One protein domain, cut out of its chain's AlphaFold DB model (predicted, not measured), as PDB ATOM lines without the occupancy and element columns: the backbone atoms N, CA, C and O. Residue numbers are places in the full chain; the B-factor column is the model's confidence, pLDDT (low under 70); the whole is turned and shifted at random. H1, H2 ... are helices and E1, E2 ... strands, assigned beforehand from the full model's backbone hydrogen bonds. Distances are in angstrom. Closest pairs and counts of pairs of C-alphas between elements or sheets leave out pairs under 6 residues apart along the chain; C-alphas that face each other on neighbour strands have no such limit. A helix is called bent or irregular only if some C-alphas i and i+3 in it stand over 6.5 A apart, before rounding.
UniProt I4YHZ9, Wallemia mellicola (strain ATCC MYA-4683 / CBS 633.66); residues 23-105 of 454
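What this domain is: This is residues 23 to 105 of the 454 residues of a protein of Wallemia mellicola (strain ATCC MYA-4683 / CBS 633.66) (UniProt I4YHZ9). You will see a loosely built domain of three well-separated helices round a very short two-stranded ribbon, E1 and E2, with H1 running on from E1 and H2 close by the ribbon. A long unnamed stretch, residues 34 to 59, loops far out past H1 and then returns through the middle between the ribbon and H3. The printed part has 83 residues with three named helices and two named strands in the order E1 H1 H2 E2 H3; the sheet order is E1 - E2, antiparallel. Its class is mostly helix, though under half of the residues are in named elements. It is only just loose, close to compact, with a radius of gyration of the C-alphas of 14.5 A and spans of 38 by 35 by 29 A.

Where its parts are: Find C-alpha 23 at (-37.376, -12.135, 31.175), where E1, residues 23 to 25, begins. H1, residues 26 to 33, follows over 10.5 A. After the long stretch, look for C-alpha 60 at (-41.129, -2.512, 35.440); from there H2 runs to residue 67, a length of 10.3 A. E2 is residues 72 to 75, 9.5 A long. H3, residues 86 to 100, is the longest helix at 20.1 A and ends at C-alpha 100, (-50.431, 0.693, 30.337). H3 is neither bent nor irregular, but only just: C-alphas 97 and 100 are 6.1 A apart.

How they stand to each other: Begin at the sheet, where E1 and E2 are antiparallel, with 148 degrees between their directions. Look for N 24 and O 73 at 2.9 A and N 73 and O 24 at 2.8 A, both within hydrogen-bond range. From H1 to E2, the closest C-alphas are those of Arg 26 and Leu 72, 5.4 A apart. From H2 to E1, the closest C-alphas are those of Leu 62 and Gly 23, 6.2 A apart. H1 and H2 are apart, and H3 is apart from E1, H1 and H2. In H1, H2 and H3 every O i to N i+4 pair is within hydrogen-bond range.

The domain as a whole: The two C-alphas farthest apart are those of Asp 44 and Phe 80, at 41.6 A. Asp 44 is in the long link from H1 to H2, 26 residues. Phe 80 is in the short link from E2 to H3, where residues 78 to 79 pair with residues 82 to 83, antiparallel. The links E1 to H1 and H2 to E2 are tight. The printed part has no cut. The mean pLDDT of the printed part is 88.3, and residue 105 alone is under 70.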
ATOM      1  N   GLY A  23     -38.245 -11.299  30.348       96.44
ATOM      2  CA  GLY A  23     -37.376 -12.135  31.175       96.44
ATOM      3  C   GLY A  23     -38.110 -13.347  31.723       96.44
ATOM      4  O   GLY A  23     -39.285 -13.261  32.078       96.44
ATOM      5  N   ILE A  24     -37.413 -14.473  31.817       96.06
ATOM      6  CA  ILE A  24     -37.909 -15.696  32.454       96.06
ATOM      7  C   ILE A  24     -36.915 -16.100  33.537       96.06
ATOM      8  O   ILE A  24     -35.712 -16.103  33.299       96.06
ATOM      9  N   LYS A  25     -37.395 -16.484  34.724       94.50
ATOM     10  CA  LYS A  25     -36.519 -17.052  35.762       94.50
ATOM     11  C   LYS A  25     -35.903 -18.359  35.264       94.50
ATOM     12  O   LYS A  25     -36.643 -19.240  34.818       94.50
ATOM     13  N   ARG A  26     -34.578 -18.518  35.371       93.50
ATOM     14  CA  ARG A  26     -33.888 -19.728  34.880       93.50
ATOM     15  C   ARG A  26     -34.398 -21.001  35.565       93.50
ATOM     16  O   ARG A  26     -34.564 -22.022  34.907       93.50
ATOM     17  N   THR A  27     -34.790 -20.909  36.835       92.00
ATOM     18  CA  THR A  27     -35.447 -22.000  37.575       92.00
ATOM     19  C   THR A  27     -36.715 -22.512  36.884       92.00
ATOM     20  O   THR A  27     -36.911 -23.718  36.780       92.00
ATOM     21  N   THR A  28     -37.542 -21.620  36.335       89.81
ATOM     22  CA  THR A  28     -38.744 -21.989  35.570       89.81
ATOM     23  C   THR A  28     -38.385 -22.773  34.307       89.81
ATOM     24  O   THR A  28     -39.057 -23.746  33.966       89.81
ATOM     25  N   LEU A  29     -37.324 -22.368  33.604       89.56
ATOM     26  CA  LEU A  29     -36.848 -23.063  32.405       89.56
ATOM     27  C   LEU A  29     -36.258 -24.437  32.744       89.56
ATOM     28  O   LEU A  29     -36.490 -25.411  32.026       89.56
ATOM     29  N   GLU A  30     -35.555 -24.543  33.870       91.12
ATOM     30  CA  GLU A  30     -35.056 -25.817  34.384       91.12
ATOM     31  C   GLU A  30     -36.192 -26.777  34.745       91.12
ATOM     32  O   GLU A  30     -36.151 -27.933  34.334       91.12
ATOM     33  N   SER A  31     -37.230 -26.309  35.439       87.81
ATOM     34  CA  SER A  31     -38.411 -27.117  35.766       87.81
ATOM     35  C   SER A  31     -39.102 -27.660  34.512       87.81
ATOM     36  O   SER A  31     -39.431 -28.845  34.430       87.81
ATOM     37  N   ILE A  32     -39.256 -26.820  33.484       88.44
ATOM     38  CA  ILE A  32     -39.841 -27.232  32.201       88.44
ATOM     39  C   ILE A  32     -38.942 -28.250  31.489       88.44
ATOM     40  O   ILE A  32     -39.444 -29.252  30.982       88.44
ATOM     41  N   SER A  33     -37.623 -28.032  31.461       87.88
ATOM     42  CA  SER A  33     -36.693 -28.962  30.802       87.88
ATOM     43  C   SER A  33     -36.598 -30.315  31.516       87.88
ATOM     44  O   SER A  33     -36.444 -31.342  30.856       87.88
ATOM     45  N   LYS A  34     -36.788 -30.342  32.841       88.31
ATOM     46  CA  LYS A  34     -36.926 -31.564  33.651       88.31
ATOM     47  C   LYS A  34     -38.286 -32.254  33.488       88.31
ATOM     48  O   LYS A  34     -38.465 -33.357  33.998       88.31
ATOM     49  N   GLY A  35     -39.231 -31.642  32.771       84.19
ATOM     50  CA  GLY A  35     -40.569 -32.191  32.558       84.19
ATOM     51  C   GLY A  35     -41.425 -32.206  33.825       84.19
ATOM     52  O   GLY A  35     -42.303 -33.061  33.950       84.19
ATOM     53  N   GLU A  36     -41.166 -31.289  34.762       85.94
ATOM     54  CA  GLU A  36     -41.947 -31.166  35.993       85.94
ATOM     55  C   GLU A  36     -43.427 -30.898  35.671       85.94
ATOM     56  O   GLU A  36     -43.776 -30.284  34.654       85.94
ATOM     57  N   MET A  37     -44.321 -31.415  36.516       81.62
ATOM     58  CA  MET A  37     -45.760 -31.225  36.334       81.62
ATOM     59  C   MET A  37     -46.192 -29.857  36.860       81.62
ATOM     60  O   MET A  37     -45.622 -29.342  37.816       81.62
ATOM     61  N   ASP A  38     -47.219 -29.267  36.249       77.75
ATOM     62  CA  ASP A  38     -47.805 -28.028  36.757       77.75
ATOM     63  C   ASP A  38     -48.619 -28.308  38.028       77.75
ATOM     64  O   ASP A  38     -49.770 -28.745  37.963       77.75
ATOM     65  N   ASP A  39     -48.011 -28.037  39.182       74.75
ATOM     66  CA  ASP A  39     -48.623 -28.225  40.501       74.75
ATOM     67  C   ASP A  39     -49.825 -27.299  40.765       74.75
ATOM     68  O   ASP A  39     -50.546 -27.503  41.739       74.75
ATOM     69  N   ASN A  40     -50.084 -26.313  39.894       74.69
ATOM     70  CA  ASN A  40     -51.281 -25.469  39.981       74.69
ATOM     71  C   ASN A  40     -52.529 -26.116  39.356       74.69
ATOM     72  O   ASN A  40     -53.590 -25.490  39.353       74.69
ATOM     73  N   MET A  41     -52.411 -27.317  38.778       71.50
ATOM     74  CA  MET A  41     -53.548 -28.096  38.283       71.50
ATOM     75  C   MET A  41     -53.975 -29.167  39.288       71.50
ATOM     76  O   MET A  41     -53.158 -29.690  40.052       71.50
ATOM     77  N   ASP A  42     -55.255 -29.540  39.227       75.31
ATOM     78  CA  ASP A  42     -55.785 -30.681  39.970       75.31
ATOM     79  C   ASP A  42     -54.993 -31.957  39.655       75.31
ATOM     80  O   ASP A  42     -54.517 -32.156  38.534       75.31
ATOM     81  N   VAL A  43     -54.841 -32.827  40.660       70.62
ATOM     82  CA  VAL A  43     -53.951 -34.005  40.618       70.62
ATOM     83  C   VAL A  43     -54.237 -34.910  39.412       70.62
ATOM     84  O   VAL A  43     -53.295 -35.408  38.798       70.62
ATOM     85  N   ASP A  44     -55.507 -35.045  39.029       70.88
ATOM     86  CA  ASP A  44     -55.955 -35.878  37.907       70.88
ATOM     87  C   ASP A  44     -55.825 -35.193  36.527       70.88
ATOM     88  O   ASP A  44     -55.929 -35.855  35.495       70.88
ATOM     89  N   GLU A  45     -55.553 -33.882  36.479       75.00
ATOM     90  CA  GLU A  45     -55.401 -33.095  35.242       75.00
ATOM     91  C   GLU A  45     -53.972 -32.588  35.000       75.00
ATOM     92  O   GLU A  45     -53.726 -31.852  34.035       75.00
ATOM     93  N   ARG A  46     -53.015 -32.980  35.853       75.19
ATOM     94  CA  ARG A  46     -51.629 -32.512  35.784       75.19
ATOM     95  C   ARG A  46     -51.031 -32.732  34.400       75.19
ATOM     96  O   ARG A  46     -50.945 -33.845  33.881       75.19
ATOM     97  N   LYS A  47     -50.569 -31.633  33.812       77.69
ATOM     98  CA  LYS A  47     -49.852 -31.612  32.536       77.69
ATOM     99  C   LYS A  47     -48.405 -31.189  32.769       77.69
ATOM    100  O   LYS A  47     -48.133 -30.496  33.751       77.69
ATOM    101  N   PRO A  48     -47.487 -31.551  31.855       80.31
ATOM    102  CA  PRO A  48     -46.135 -31.014  31.875       80.31
ATOM    103  C   PRO A  48     -46.183 -29.489  31.890       80.31
ATOM    104  O   PRO A  48     -46.987 -28.885  31.164       80.31
ATOM    105  N   MET A  49     -45.326 -28.879  32.701       83.50
ATOM    106  CA  MET A  49     -45.204 -27.435  32.776       83.50
ATOM    107  C   MET A  49     -44.877 -26.866  31.387       83.50
ATOM    108  O   MET A  49     -44.084 -27.416  30.623       83.50
ATOM    109  N   ARG A  50     -45.533 -25.762  31.028       87.50
ATOM    110  CA  ARG A  50     -45.317 -25.046  29.764       87.50
ATOM    111  C   ARG A  50     -45.265 -23.558  30.041       87.50
ATOM    112  O   ARG A  50     -45.957 -23.078  30.942       87.50
ATOM    113  N   LEU A  51     -44.507 -22.836  29.225       90.19
ATOM    114  CA  LEU A  51     -44.487 -21.381  29.276       90.19
ATOM    115  C   LEU A  51     -45.883 -20.823  28.990       90.19
ATOM    116  O   LEU A  51     -46.573 -21.243  28.057       90.19
ATOM    117  N   ARG A  52     -46.291 -19.867  29.819       91.88
ATOM    118  CA  ARG A  52     -47.512 -19.071  29.664       91.88
ATOM    119  C   ARG A  52     -47.130 -17.599  29.702       91.88
ATOM    120  O   ARG A  52     -46.083 -17.276  30.254       91.88
ATOM    121  N   PRO A  53     -47.987 -16.678  29.240       91.62
ATOM    122  CA  PRO A  53     -47.681 -15.251  29.325       91.62
ATOM    123  C   PRO A  53     -47.391 -14.768  30.758       91.62
ATOM    124  O   PRO A  53     -46.661 -13.809  30.947       91.62
ATOM    125  N   SER A  54     -47.945 -15.432  31.780       91.38
ATOM    126  CA  SER A  54     -47.668 -15.146  33.197       91.38
ATOM    127  C   SER A  54     -46.310 -15.650  33.698       91.38
ATOM    128  O   SER A  54     -45.915 -15.285  34.796       91.38
ATOM    129  N   SER A  55     -45.624 -16.506  32.939       93.06
ATOM    130  CA  SER A  55     -44.269 -16.976  33.250       93.06
ATOM    131  C   SER A  55     -43.202 -15.917  32.949       93.06
ATOM    132  O   SER A  55     -42.074 -16.056  33.414       93.06
ATOM    133  N   TYR A  56     -43.550 -14.889  32.169       95.81
ATOM    134  CA  TYR A  56     -42.645 -13.832  31.738       95.81
ATOM    135  C   TYR A  56     -42.778 -12.589  32.616       95.81
ATOM    136  O   TYR A  56     -43.885 -12.144  32.925       95.81
ATOM    137  N   LEU A  57     -41.635 -11.994  32.941       95.88
ATOM    138  CA  LEU A  57     -41.511 -10.656  33.501       95.88
ATOM    139  C   LEU A  57     -41.392  -9.645  32.359       95.88
ATOM    140  O   LEU A  57     -40.651  -9.867  31.396       95.88
ATOM    141  N   VAL A  58     -42.127  -8.538  32.466       94.88
ATOM    142  CA  VAL A  58     -42.235  -7.508  31.426       94.88
ATOM    143  C   VAL A  58     -42.296  -6.118  32.063       94.88
ATOM    144  O   VAL A  58     -42.911  -5.947  33.118       94.88
ATOM    145  N   GLY A  59     -41.699  -5.121  31.401       91.69
ATOM    146  CA  GLY A  59     -41.716  -3.725  31.846       91.69
ATOM    147  C   GLY A  59     -41.058  -3.567  33.216       91.69
ATOM    148  O   GLY A  59     -40.044  -4.209  33.485       91.69
ATOM    149  N   GLN A  60     -41.676  -2.785  34.106       90.62
ATOM    150  CA  GLN A  60     -41.129  -2.512  35.440       90.62
ATOM    151  C   GLN A  60     -40.803  -3.786  36.235       90.62
ATOM    152  O   GLN A  60     -39.782  -3.851  36.901       90.62
ATOM    153  N   GLN A  61     -41.618  -4.841  36.110       92.88
ATOM    154  CA  GLN A  61     -41.375  -6.103  36.826       92.88
ATOM    155  C   GLN A  61     -40.062  -6.770  36.409       92.88
ATOM    156  O   GLN A  61     -39.415  -7.429  37.218       92.88
ATOM    157  N   LEU A  62     -39.689  -6.630  35.135       94.62
ATOM    158  CA  LEU A  62     -38.421  -7.134  34.628       94.62
ATOM    159  C   LEU A  62     -37.262  -6.254  35.100       94.62
ATOM    160  O   LEU A  62     -36.238  -6.781  35.517       94.62
ATOM    161  N   GLU A  63     -37.426  -4.935  35.052       91.50
ATOM    162  CA  GLU A  63     -36.405  -3.982  35.502       91.50
ATOM    163  C   GLU A  63     -36.078  -4.159  36.988       91.50
ATOM    164  O   GLU A  63     -34.906  -4.281  37.343       91.50
ATOM    165  N   ASP A  64     -37.103  -4.285  37.832       93.62
ATOM    166  CA  ASP A  64     -36.950  -4.515  39.269       93.62
ATOM    167  C   ASP A  64     -36.212  -5.834  39.546       93.62
ATOM    168  O   ASP A  64     -35.331  -5.895  40.404       93.62
ATOM    169  N   ALA A  65     -36.529  -6.895  38.795       94.38
ATOM    170  CA  ALA A  65     -35.892  -8.200  38.950       94.38
ATOM    171  C   ALA A  65     -34.428  -8.205  38.468       94.38
ATOM    172  O   ALA A  65     -33.573  -8.823  39.105       94.38
ATOM    173  N   ILE A  66     -34.114  -7.470  37.393       91.50
ATOM    174  CA  ILE A  66     -32.731  -7.246  36.940       91.50
ATOM    175  C   ILE A  66     -31.951  -6.471  38.009       91.50
ATOM    176  O   ILE A  66     -30.834  -6.852  38.352       91.50
ATOM    177  N   GLN A  67     -32.539  -5.411  38.569       90.56
ATOM    178  CA  GLN A  67     -31.896  -4.602  39.607       90.56
ATOM    179  C   GLN A  67     -31.686  -5.387  40.911       90.56
ATOM    180  O   GLN A  67     -30.685  -5.184  41.597       90.56
ATOM    181  N   ALA A  68     -32.596  -6.306  41.235       93.88
ATOM    182  CA  ALA A  68     -32.464  -7.226  42.359       93.88
ATOM    183  C   ALA A  68     -31.413  -8.332  42.131       93.88
ATOM    184  O   ALA A  68     -31.105  -9.073  43.066       93.88
ATOM    185  N   GLY A  69     -30.853  -8.448  40.921       92.00
ATOM    186  CA  GLY A  69     -29.867  -9.471  40.575       92.00
ATOM    187  C   GLY A  69     -30.456 -10.881  40.508       92.00
ATOM    188  O   GLY A  69     -29.764 -11.845  40.828       92.00
ATOM    189  N   GLU A  70     -31.735 -11.014  40.139       94.31
ATOM    190  CA  GLU A  70     -32.341 -12.330  39.931       94.31
ATOM    191  C   GLU A  70     -31.708 -13.058  38.727       94.31
ATOM    192  O   GLU A  70     -31.336 -12.437  37.730       94.31
ATOM    193  N   ASP A  71     -31.621 -14.392  38.793       95.19
ATOM    194  CA  ASP A  71     -31.130 -15.210  37.676       95.19
ATOM    195  C   ASP A  71     -32.214 -15.363  36.596       95.19
ATOM    196  O   ASP A  71     -33.127 -16.199  36.684       95.19
ATOM    197  N   LEU A  72     -32.127 -14.496  35.588       95.69
ATOM    198  CA  LEU A  72     -33.095 -14.356  34.510       95.69
ATOM    199  C   LEU A  72     -32.460 -14.672  33.155       95.69
ATOM    200  O   LEU A  72     -31.356 -14.232  32.837       95.69
ATOM    201  N   GLU A  73     -33.216 -15.353  32.305       94.81
ATOM    202  CA  GLU A  73     -32.963 -15.412  30.872       94.81
ATOM    203  C   GLU A  73     -33.757 -14.301  30.179       94.81
ATOM    204  O   GLU A  73     -34.991 -14.316  30.175       94.81
ATOM    205  N   ILE A  74     -33.045 -13.319  29.618       94.56
ATOM    206  CA  ILE A  74     -33.638 -12.210  28.862       94.56
ATOM    207  C   ILE A  74     -33.727 -12.605  27.390       94.56
ATOM    208  O   ILE A  74     -32.744 -13.036  26.785       94.56
ATOM    209  N   SER A  75     -34.897 -12.409  26.789       93.69
ATOM    210  CA  SER A  75     -35.127 -12.680  25.375       93.69
ATOM    211  C   SER A  75     -35.956 -11.583  24.703       93.69
ATOM    212  O   SER A  75     -36.637 -10.779  25.344       93.69
ATOM    213  N   TYR A  76     -35.873 -11.546  23.374       93.50
ATOM    214  CA  TYR A  76     -36.600 -10.616  22.516       93.50
ATOM    215  C   TYR A  76     -37.553 -11.427  21.634       93.50
ATOM    216  O   TYR A  76     -37.079 -12.243  20.833       93.50
ATOM    217  N   PRO A  77     -38.880 -11.254  21.783       94.56
ATOM    218  CA  PRO A  77     -39.840 -12.084  21.061       94.56
ATOM    219  C   PRO A  77     -39.842 -11.915  19.541       94.56
ATOM    220  O   PRO A  77     -40.165 -12.867  18.821       94.56
ATOM    221  N   TRP A  78     -39.448 -10.738  19.049       91.19
ATOM    222  CA  TRP A  78     -39.242 -10.473  17.627       91.19
ATOM    223  C   TRP A  78     -37.767 -10.620  17.271       91.19
ATOM    224  O   TRP A  78     -36.915 -10.067  17.962       91.19
ATOM    225  N   LYS A  79     -37.479 -11.340  16.184       87.44
ATOM    226  CA  LYS A  79     -36.136 -11.450  15.598       87.44
ATOM    227  C   LYS A  79     -36.227 -11.532  14.083       87.44
ATOM    228  O   LYS A  79     -37.038 -12.313  13.572       87.44
ATOM    229  N   PHE A  80     -35.374 -10.786  13.382       83.50
ATOM    230  CA  PHE A  80     -35.331 -10.745  11.909       83.50
ATOM    231  C   PHE A  80     -36.720 -10.495  11.291       83.50
ATOM    232  O   PHE A  80     -37.217 -11.302  10.507       83.50
ATOM    233  N   GLY A  81     -37.413  -9.455  11.765       82.38
ATOM    234  CA  GLY A  81     -38.744  -9.071  11.276       82.38
ATOM    235  C   GLY A  81     -39.895 -10.036  11.607       82.38
ATOM    236  O   GLY A  81     -41.025  -9.776  11.212       82.38
ATOM    237  N   ARG A  82     -39.653 -11.130  12.347       89.88
ATOM    238  CA  ARG A  82     -40.656 -12.176  12.634       89.88
ATOM    239  C   ARG A  82     -40.852 -12.433  14.119       89.88
ATOM    240  O   ARG A  82     -39.967 -12.157  14.926       89.88
ATOM    241  N   ILE A  83     -41.990 -13.029  14.477       93.00
ATOM    242  CA  ILE A  83     -42.296 -13.425  15.858       93.00
ATOM    243  C   ILE A  83     -41.748 -14.834  16.106       93.00
ATOM    244  O   ILE A  83     -42.253 -15.821  15.570       93.00
ATOM    245  N   ARG A  84     -40.701 -14.939  16.928       93.06
ATOM    246  CA  ARG A  84     -40.067 -16.221  17.285       93.06
ATOM    247  C   ARG A  84     -40.594 -16.783  18.598       93.06
ATOM    248  O   ARG A  84     -40.795 -17.989  18.696       93.06
ATOM    249  N   ASP A  85     -40.870 -15.916  19.569       95.00
ATOM    250  CA  ASP A  85     -41.494 -16.294  20.836       95.00
ATOM    251  C   ASP A  85     -42.907 -15.713  20.934       95.00
ATOM    252  O   ASP A  85     -43.133 -14.577  21.342       95.00
ATOM    253  N   TRP A  86     -43.891 -16.521  20.566       95.81
ATOM    254  CA  TRP A  86     -45.291 -16.109  20.596       95.81
ATOM    255  C   TRP A  86     -45.849 -15.920  22.007       95.81
ATOM    256  O   TRP A  86     -46.761 -15.117  22.192       95.81
ATOM    257  N   VAL A  87     -45.330 -16.653  22.996       95.88
ATOM    258  CA  VAL A  87     -45.816 -16.555  24.379       95.88
ATOM    259  C   VAL A  87     -45.265 -15.285  25.026       95.88
ATOM    260  O   VAL A  87     -46.017 -14.553  25.672       95.88
ATOM    261  N   GLY A  88     -43.989 -14.978  24.782       96.19
ATOM    262  CA  GLY A  88     -43.375 -13.706  25.158       96.19
ATOM    263  C   GLY A  88     -44.036 -12.507  24.468       96.19
ATOM    264  O   GLY A  88     -44.332 -11.508  25.124       96.19
ATOM    265  N   ALA A  89     -44.363 -12.612  23.172       96.31
ATOM    266  CA  ALA A  89     -45.102 -11.567  22.456       96.31
ATOM    267  C   ALA A  89     -46.500 -11.327  23.062       96.31
ATOM    268  O   ALA A  89     -46.894 -10.180  23.281       96.31
ATOM    269  N   GLU A  90     -47.228 -12.394  23.421       96.00
ATOM    270  CA  GLU A  90     -48.509 -12.282  24.130       96.00
ATOM    271  C   GLU A  90     -48.347 -11.614  25.507       96.00
ATOM    272  O   GLU A  90     -49.179 -10.783  25.882       96.00
ATOM    273  N   ALA A  91     -47.275 -11.915  26.248       96.00
ATOM    274  CA  ALA A  91     -46.977 -11.257  27.522       96.00
ATOM    275  C   ALA A  91     -46.757  -9.743  27.350       96.00
ATOM    276  O   ALA A  91     -47.326  -8.950  28.106       96.00
ATOM    277  N   LEU A  92     -46.014  -9.336  26.315       95.81
ATOM    278  CA  LEU A  92     -45.775  -7.926  25.991       95.81
ATOM    279  C   LEU A  92     -47.054  -7.197  25.579       95.81
ATOM    280  O   LEU A  92     -47.354  -6.131  26.120       95.81
ATOM    281  N   TRP A  93     -47.861  -7.775  24.686       94.69
ATOM    282  CA  TRP A  93     -49.145  -7.170  24.318       94.69
ATOM    283  C   TRP A  93     -50.114  -7.101  25.500       94.69
ATOM    284  O   TRP A  93     -50.824  -6.106  25.654       94.69
ATOM    285  N   LYS A  94     -50.120  -8.109  26.383       92.69
ATOM    286  CA  LYS A  94     -50.920  -8.089  27.613       92.69
ATOM    287  C   LYS A  94     -50.494  -6.949  28.537       92.69
ATOM    288  O   LYS A  94     -51.369  -6.271  29.074       92.69
ATOM    289  N   HIS A  95     -49.189  -6.743  28.725       92.06
ATOM    290  CA  HIS A  95     -48.650  -5.626  29.502       92.06
ATOM    291  C   HIS A  95     -49.094  -4.284  28.900       92.06
ATOM    292  O   HIS A  95     -49.753  -3.496  29.583       92.06
ATOM    293  N   ALA A  96     -48.870  -4.084  27.599       90.94
ATOM    294  CA  ALA A  96     -49.257  -2.861  26.899       90.94
ATOM    295  C   ALA A  96     -50.763  -2.564  27.007       90.94
ATOM    296  O   ALA A  96     -51.161  -1.494  27.469       90.94
ATOM    297  N   LEU A  97     -51.621  -3.519  26.632       87.75
ATOM    298  CA  LEU A  97     -53.067  -3.299  26.569       87.75
ATOM    299  C   LEU A  97     -53.722  -3.212  27.946       87.75
ATOM    300  O   LEU A  97     -54.606  -2.382  28.144       87.75
ATOM    301  N   LYS A  98     -53.349  -4.083  28.893       84.00
ATOM    302  CA  LYS A  98     -54.061  -4.186  30.178       84.00
ATOM    303  C   LYS A  98     -53.471  -3.302  31.265       84.00
ATOM    304  O   LYS A  98     -54.239  -2.827  32.095       84.00
ATOM    305  N   GLN A  99     -52.151  -3.119  31.289       82.56
ATOM    306  CA  GLN A  99     -51.480  -2.394  32.369       82.56
ATOM    307  C   GLN A  99     -51.210  -0.939  31.989       82.56
ATOM    308  O   GLN A  99     -51.461  -0.064  32.810       82.56
ATOM    309  N   LEU A 100     -50.776  -0.671  30.752       84.88
ATOM    310  CA  LEU A 100     -50.431   0.693  30.337       84.88
ATOM    311  C   LEU A 100     -51.615   1.457  29.725       84.88
ATOM    312  O   LEU A 100     -51.850   2.609  30.072       84.88
ATOM    313  N   LEU A 101     -52.386   0.821  28.835       81.75
ATOM    314  CA  LEU A 101     -53.470   1.476  28.083       81.75
ATOM    315  C   LEU A 101     -54.868   1.328  28.713       81.75
ATOM    316  O   LEU A 101     -55.827   1.928  28.232       81.75
ATOM    317  N   GLY A 102     -55.013   0.536  29.781       73.88
ATOM    318  CA  GLY A 102     -56.263   0.453  30.550       73.88
ATOM    319  C   GLY A 102     -57.389  -0.409  29.952       73.88
ATOM    320  O   GLY A 102     -58.543  -0.221  30.326       73.88
ATOM    321  N   ASN A 103     -57.064  -1.386  29.096       72.81
ATOM    322  CA  ASN A 103     -57.946  -2.334  28.396       72.81
ATOM    323  C   ASN A 103     -59.110  -1.682  27.605       72.81
ATOM    324  O   ASN A 103     -60.067  -1.194  28.210       72.81
ATOM    325  N   PRO A 104     -59.118  -1.737  26.261       72.44
ATOM    326  CA  PRO A 104     -60.205  -1.173  25.461       72.44
ATOM    327  C   PRO A 104     -61.519  -1.945  25.680       72.44
ATOM    328  O   PRO A 104     -61.720  -3.029  25.142       72.44
ATOM    329  N   ARG A 105     -62.430  -1.386  26.490       68.62
ATOM    330  CA  ARG A 105     -63.732  -2.011  26.819       68.62
ATOM    331  C   ARG A 105     -64.909  -1.492  25.996       68.62
ATOM    332  O   ARG A 105     -65.957  -2.130  25.979       68.62
TER     333      ARG A 105